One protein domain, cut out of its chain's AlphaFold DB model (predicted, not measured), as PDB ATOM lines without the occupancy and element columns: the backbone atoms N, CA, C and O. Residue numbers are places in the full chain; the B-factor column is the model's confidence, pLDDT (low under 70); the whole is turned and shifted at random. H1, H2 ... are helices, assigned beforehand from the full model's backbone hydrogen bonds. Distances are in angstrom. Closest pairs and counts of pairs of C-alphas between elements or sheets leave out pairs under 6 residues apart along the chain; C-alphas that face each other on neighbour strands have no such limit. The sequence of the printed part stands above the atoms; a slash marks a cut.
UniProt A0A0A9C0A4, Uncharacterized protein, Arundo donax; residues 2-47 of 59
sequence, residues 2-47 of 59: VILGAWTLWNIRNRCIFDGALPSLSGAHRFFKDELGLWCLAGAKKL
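What this domain is: This is residues 2 to 47 of the 59 residues of an uncharacterized protein of Arundo donax (UniProt A0A0A9C0A4). Two helices of nearly equal length, H1 and H2, cross as a lopsided X, with the early part of H1 over the middle of H2, and a short link at one end of the model folds the backbone back from H1 into H2. A short tail, residues 42 to 47, turns aside after H2 at the other end. The printed part has 46 residues with two named helices, H1 then H2, and no named strand; the class is all helix. The whole is only just loose, close to compact, with a radius of gyration of the C-alphas of 11.6 A, and it is a rod spanning 35 by 16 by 13 A.

Where its parts are: H1, the longest helix by residues, covers residues 2 to 19 and measures 25.1 A from C-alpha 2 at (26.617, -46.508, -31.162) to C-alpha 19 at (46.585, -34.478, -21.913). H2 covers residues 25 to 41, measures 24.1 A from first to last C-alpha, and ends with C-alpha 41 at (21.410, -29.203, -36.737).

How they stand to each other: H1 touches H2 with residues 4 to 12 alone. Their closest C-alphas are those of Thr 8 and Phe 32, 6.2 A apart. The two run opposite ways at a steep tilt of 49 degrees, and their centres are 12.4 A apart. In both H1 and H2 every O i to N i+4 pair is within hydrogen-bond range.

The domain as a whole: The two C-alphas farthest apart are those of Gly 20 and Lys 45, at 35.5 A, while the first and last printed C-alphas, of Val 2 and Leu 47, are 11.4 A apart. The printed part has no cut, and the link from H1 to H2 is tight, with 5 residues. The mean pLDDT of the printed part is 79.2, and residues 45 to 47 are under 70.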
ATOM      1  N   VAL A   2      25.373 -45.746 -31.410       73.94
ATOM      2  CA  VAL A   2      26.617 -46.508 -31.162       73.94
ATOM      3  C   VAL A   2      27.867 -45.761 -31.643       73.94
ATOM      4  O   VAL A   2      28.840 -45.674 -30.909       73.94
ATOM      5  N   ILE A   3      27.805 -45.138 -32.824       80.56
ATOM      6  CA  ILE A   3      28.939 -44.403 -33.407       80.56
ATOM      7  C   ILE A   3      29.326 -43.186 -32.550       80.56
ATOM      8  O   ILE A   3      30.496 -43.014 -32.247       80.56
ATOM      9  N   LEU A   4      28.358 -42.386 -32.087       78.50
ATOM     10  CA  LEU A   4      28.625 -41.212 -31.239       78.50
ATOM     11  C   LEU A   4      29.084 -41.586 -29.827       78.50
ATOM     12  O   LEU A   4      29.948 -40.916 -29.265       78.50
ATOM     13  N   GLY A   5      28.536 -42.666 -29.261       82.06
ATOM     14  CA  GLY A   5      28.990 -43.199 -27.977       82.06
ATOM     15  C   GLY A   5      30.427 -43.718 -28.057       82.06
ATOM     16  O   GLY A   5      31.256 -43.366 -27.220       82.06
ATOM     17  N   ALA A   6      30.749 -44.483 -29.106       85.94
ATOM     18  CA  ALA A   6      32.102 -44.971 -29.369       85.94
ATOM     19  C   ALA A   6      33.086 -43.823 -29.651       85.94
ATOM     20  O   ALA A   6      34.193 -43.831 -29.122       85.94
ATOM     21  N   TRP A   7      32.667 -42.812 -30.417       83.44
ATOM     22  CA  TRP A   7      33.452 -41.609 -30.698       83.44
ATOM     23  C   TRP A   7      33.758 -40.803 -29.433       83.44
ATOM     24  O   TRP A   7      34.907 -40.453 -29.177       83.44
ATOM     25  N   THR A   8      32.748 -40.577 -28.590       83.75
ATOM     26  CA  THR A   8      32.913 -39.871 -27.313       83.75
ATOM     27  C   THR A   8      33.880 -40.622 -26.401       83.75
ATOM     28  O   THR A   8      34.805 -40.024 -25.852       83.75
ATOM     29  N   LEU A   9      33.717 -41.945 -26.286       84.19
ATOM     30  CA  LEU A   9      34.595 -42.799 -25.486       84.19
ATOM     31  C   LEU A   9      36.037 -42.795 -26.011       84.19
ATOM     32  O   LEU A   9      36.978 -42.697 -25.222       84.19
ATOM     33  N   TRP A  10      36.208 -42.861 -27.332       86.00
ATOM     34  CA  TRP A  10      37.508 -42.747 -27.987       86.00
ATOM     35  C   TRP A  10      38.174 -41.402 -27.681       86.00
ATOM     36  O   TRP A  10      39.330 -41.374 -27.261       86.00
ATOM     37  N   ASN A  11      37.436 -40.297 -27.807       84.06
ATOM     38  CA  ASN A  11      37.959 -38.954 -27.576       84.06
ATOM     39  C   ASN A  11      38.395 -38.744 -26.117       84.06
ATOM     40  O   ASN A  11      39.479 -38.227 -25.860       84.06
ATOM     41  N   ILE A  12      37.601 -39.211 -25.147       84.19
ATOM     42  CA  ILE A  12      37.965 -39.148 -23.720       84.19
ATOM     43  C   ILE A  12      39.214 -39.971 -23.451       84.19
ATOM     44  O   ILE A  12      40.111 -39.500 -22.757       84.19
ATOM     45  N   ARG A  13      39.294 -41.183 -24.011       84.06
ATOM     46  CA  ARG A  13      40.459 -42.054 -23.844       84.06
ATOM     47  C   ARG A  13      41.717 -41.399 -24.408       84.06
ATOM     48  O   ARG A  13      42.741 -41.393 -23.737       84.06
ATOM     49  N   ASN A  14      41.616 -40.788 -25.586       84.69
ATOM     50  CA  ASN A  14      42.709 -40.041 -26.197       84.69
ATOM     51  C   ASN A  14      43.120 -38.856 -25.308       84.69
ATOM     52  O   ASN A  14      44.283 -38.709 -24.958       84.69
ATOM     53  N   ARG A  15      42.161 -38.057 -24.840       81.25
ATOM     54  CA  ARG A  15      42.439 -36.896 -23.988       81.25
ATOM     55  C   ARG A  15      43.048 -37.275 -22.635       81.25
ATOM     56  O   ARG A  15      43.951 -36.596 -22.171       81.25
ATOM     57  N   CYS A  16      42.621 -38.381 -22.030       82.81
ATOM     58  CA  CYS A  16      43.224 -38.878 -20.790       82.81
ATOM     59  C   CYS A  16      44.674 -39.332 -21.001       82.81
ATOM     60  O   CYS A  16      45.527 -39.082 -20.156       82.81
ATOM     61  N   ILE A  17      44.953 -39.997 -22.128       80.62
ATOM     62  CA  ILE A  17      46.284 -40.535 -22.438       80.62
ATOM     63  C   ILE A  17      47.263 -39.427 -22.849       80.62
ATOM     64  O   ILE A  17      48.422 -39.474 -22.451       80.62
ATOM     65  N   PHE A  18      46.816 -38.439 -23.629       82.50
ATOM     66  CA  PHE A  18      47.690 -37.398 -24.187       82.50
ATOM     67  C   PHE A  18      47.774 -36.127 -23.332       82.50
ATOM     68  O   PHE A  18      48.824 -35.497 -23.299       82.50
ATOM     69  N   ASP A  19      46.693 -35.751 -22.646       80.56
ATOM     70  CA  ASP A  19      46.585 -34.478 -21.913       80.56
ATOM     71  C   ASP A  19      46.714 -34.670 -20.390       80.56
ATOM     72  O   ASP A  19      46.708 -33.709 -19.629       80.56
ATOM     73  N   GLY A  20      46.767 -35.923 -19.914       79.31
ATOM     74  CA  GLY A  20      46.681 -36.241 -18.483       79.31
ATOM     75  C   GLY A  20      45.329 -35.867 -17.862       79.31
ATOM     76  O   GLY A  20      45.196 -35.813 -16.639       79.31
ATOM     77  N   ALA A  21      44.320 -35.589 -18.693       76.25
ATOM     78  CA  ALA A  21      42.994 -35.207 -18.239       76.25
ATOM     79  C   ALA A  21      42.324 -36.363 -17.480       76.25
ATOM     80  O   ALA A  21      42.403 -37.525 -17.875       76.25
ATOM     81  N   LEU A  22      41.616 -36.046 -16.395       77.62
ATOM     82  CA  LEU A  22      40.853 -37.042 -15.650       77.62
ATOM     83  C   LEU A  22      39.619 -37.479 -16.459       77.62
ATOM     84  O   LEU A  22      38.940 -36.627 -17.046       77.62
ATOM     85  N   PRO A  23      39.270 -38.780 -16.466       72.81
ATOM     86  CA  PRO A  23      38.068 -39.261 -17.130       72.81
ATOM     87  C   PRO A  23      36.831 -38.694 -16.425       72.81
ATOM     88  O   PRO A  23      36.394 -39.184 -15.387       72.81
ATOM     89  N   SER A  24      36.258 -37.634 -16.992       78.88
ATOM     90  CA  SER A  24      35.028 -37.028 -16.489       78.88
ATOM     91  C   SER A  24      33.841 -37.539 -17.289       78.88
ATOM     92  O   SER A  24      33.648 -37.154 -18.442       78.88
ATOM     93  N   LEU A  25      33.009 -38.375 -16.664       76.44
ATOM     94  CA  LEU A  25      31.750 -38.827 -17.259       76.44
ATOM     95  C   LEU A  25      30.791 -37.650 -17.514       76.44
ATOM     96  O   LEU A  25      30.066 -37.631 -18.503       76.44
ATOM     97  N   SER A  26      30.835 -36.618 -16.671       79.06
ATOM     98  CA  SER A  26      30.073 -35.384 -16.875       79.06
ATOM     99  C   SER A  26      30.575 -34.603 -18.095       79.06
ATOM    100  O   SER A  26      29.772 -34.121 -18.895       79.06
ATOM    101  N   GLY A  27      31.898 -34.527 -18.284       81.31
ATOM    102  CA  GLY A  27      32.517 -33.934 -19.475       81.31
ATOM    103  C   GLY A  27      32.207 -34.724 -20.750       81.31
ATOM    104  O   GLY A  27      31.858 -34.136 -21.770       81.31
ATOM    105  N   ALA A  28      32.237 -36.054 -20.659       79.69
ATOM    106  CA  ALA A  28      31.843 -36.985 -21.712       79.69
ATOM    107  C   ALA A  28      30.404 -36.761 -22.176       79.69
ATOM    108  O   ALA A  28      30.133 -36.611 -23.365       79.69
ATOM    109  N   HIS A  29      29.480 -36.715 -21.219       79.62
ATOM    110  CA  HIS A  29      28.059 -36.560 -21.489       79.62
ATOM    111  C   HIS A  29      27.759 -35.172 -22.070       79.62
ATOM    112  O   HIS A  29      26.938 -35.043 -22.977       79.62
ATOM    113  N   ARG A  30      28.460 -34.132 -21.604       82.81
ATOM    114  CA  ARG A  30      28.334 -32.787 -22.169       82.81
ATOM    115  C   ARG A  30      28.861 -32.708 -23.599       82.81
ATOM    116  O   ARG A  30      28.158 -32.175 -24.447       82.81
ATOM    117  N   PHE A  31      30.029 -33.288 -23.868       81.44
ATOM    118  CA  PHE A  31      30.592 -33.378 -25.216       81.44
ATOM    119  C   PHE A  31      29.664 -34.153 -26.158       81.44
ATOM    120  O   PHE A  31      29.358 -33.695 -27.251       81.44
ATOM    121  N   PHE A  32      29.121 -35.280 -25.693       82.50
ATOM    122  CA  PHE A  32      28.147 -36.061 -26.448       82.50
ATOM    123  C   PHE A  32      26.883 -35.262 -26.778       82.50
ATOM    124  O   PHE A  32      26.413 -35.333 -27.907       82.50
ATOM    125  N   LYS A  33      26.325 -34.506 -25.821       81.69
ATOM    126  CA  LYS A  33      25.135 -33.665 -26.046       81.69
ATOM    127  C   LYS A  33      25.406 -32.511 -27.014       81.69
ATOM    128  O   LYS A  33      24.534 -32.197 -27.819       81.69
ATOM    129  N   ASP A  34      26.585 -31.902 -26.934       83.94
ATOM    130  CA  ASP A  34      27.007 -30.827 -27.836       83.94
ATOM    131  C   ASP A  34      27.128 -31.341 -29.278       83.94
ATOM    132  O   ASP A  34      26.465 -30.835 -30.186       83.94
ATOM    133  N   GLU A  35      27.837 -32.460 -29.454       81.75
ATOM    134  CA  GLU A  35      27.968 -33.133 -30.743       81.75
ATOM    135  C   GLU A  35      26.583 -33.567 -31.258       81.75
ATOM    136  O   GLU A  35      26.200 -33.251 -32.380       81.75
ATOM    137  N   LEU A  36      25.761 -34.212 -30.422       81.69
ATOM    138  CA  LEU A  36      24.383 -34.602 -30.747       81.69
ATOM    139  C   LEU A  36      23.552 -33.420 -31.276       81.69
ATOM    140  O   LEU A  36      22.803 -33.583 -32.244       81.69
ATOM    141  N   GLY A  37      23.697 -32.243 -30.662       80.25
ATOM    142  CA  GLY A  37      23.081 -30.998 -31.111       80.25
ATOM    143  C   GLY A  37      23.546 -30.597 -32.511       80.25
ATOM    144  O   GLY A  37      22.707 -30.349 -33.376       80.25
ATOM    145  N   LEU A  38      24.857 -30.618 -32.765       81.50
ATOM    146  CA  LEU A  38      25.448 -30.325 -34.079       81.50
ATOM    147  C   LEU A  38      24.984 -31.307 -35.163       81.50
ATOM    148  O   LEU A  38      24.593 -30.889 -36.252       81.50
ATOM    149  N   TRP A  39      24.945 -32.605 -34.863       75.94
ATOM    150  CA  TRP A  39      24.438 -33.626 -35.784       75.94
ATOM    151  C   TRP A  39      22.950 -33.433 -36.077       75.94
ATOM    152  O   TRP A  39      22.502 -33.606 -37.214       75.94
ATOM    153  N   CYS A  40      22.172 -33.034 -35.072       76.38
ATOM    154  CA  CYS A  40      20.768 -32.726 -35.279       76.38
ATOM    155  C   CYS A  40      20.563 -31.454 -36.120       76.38
ATOM    156  O   CYS A  40      19.671 -31.434 -36.973       76.38
ATOM    157  N   LEU A  41      21.391 -30.423 -35.919       77.62
ATOM    158  CA  LEU A  41      21.410 -29.203 -36.737       77.62
ATOM    159  C   LEU A  41      21.814 -29.497 -38.188       77.62
ATOM    160  O   LEU A  41      21.223 -28.939 -39.106       77.62
ATOM    161  N   ALA A  42      22.733 -30.441 -38.402       79.94
ATOM    162  CA  ALA A  42      23.115 -30.950 -39.720       79.94
ATOM    163  C   ALA A  42      22.024 -31.809 -40.402       79.94
ATOM    164  O   ALA A  42      22.247 -32.359 -41.479       79.94
ATOM    165  N   GLY A  43      20.834 -31.929 -39.798       73.31
ATOM    166  CA  GLY A  43      19.672 -32.590 -40.394       73.31
ATOM    167  C   GLY A  43      19.437 -34.028 -39.932       73.31
ATOM    168  O   GLY A  43      18.481 -34.659 -40.388       73.31
ATOM    169  N   ALA A  44      20.225 -34.554 -38.985       72.06
ATOM    170  CA  ALA A  44      19.981 -35.868 -38.388       72.06
ATOM    171  C   ALA A  44      18.810 -35.823 -37.378       72.06
ATOM    172  O   ALA A  44      18.978 -36.087 -36.189       72.06
ATOM    173  N   LYS A  45      17.591 -35.508 -37.841       63.31
ATOM    174  CA  LYS A  45      16.384 -35.365 -36.996       63.31
ATOM    175  C   LYS A  45      16.036 -36.616 -36.173       63.31
ATOM    176  O   LYS A  45      15.544 -36.485 -35.060       63.31
ATOM    177  N   LYS A  46      16.363 -37.824 -36.657       62.19
ATOM    178  CA  LYS A  46      16.174 -39.093 -35.912       62.19
ATOM    179  C   LYS A  46      17.010 -39.196 -34.628       62.19
ATOM    180  O   LYS A  46      16.764 -40.059 -33.793       62.19
ATOM    181  N   LEU A  47      18.023 -38.349 -34.477       60.62
ATOM    182  CA  LEU A  47      18.905 -38.327 -33.314       60.62
ATOM    183  C   LEU A  47      18.284 -37.544 -32.140       60.62
ATOM    184  O   LEU A  47      18.559 -37.857 -30.982       60.62
TER     185      LEU A  47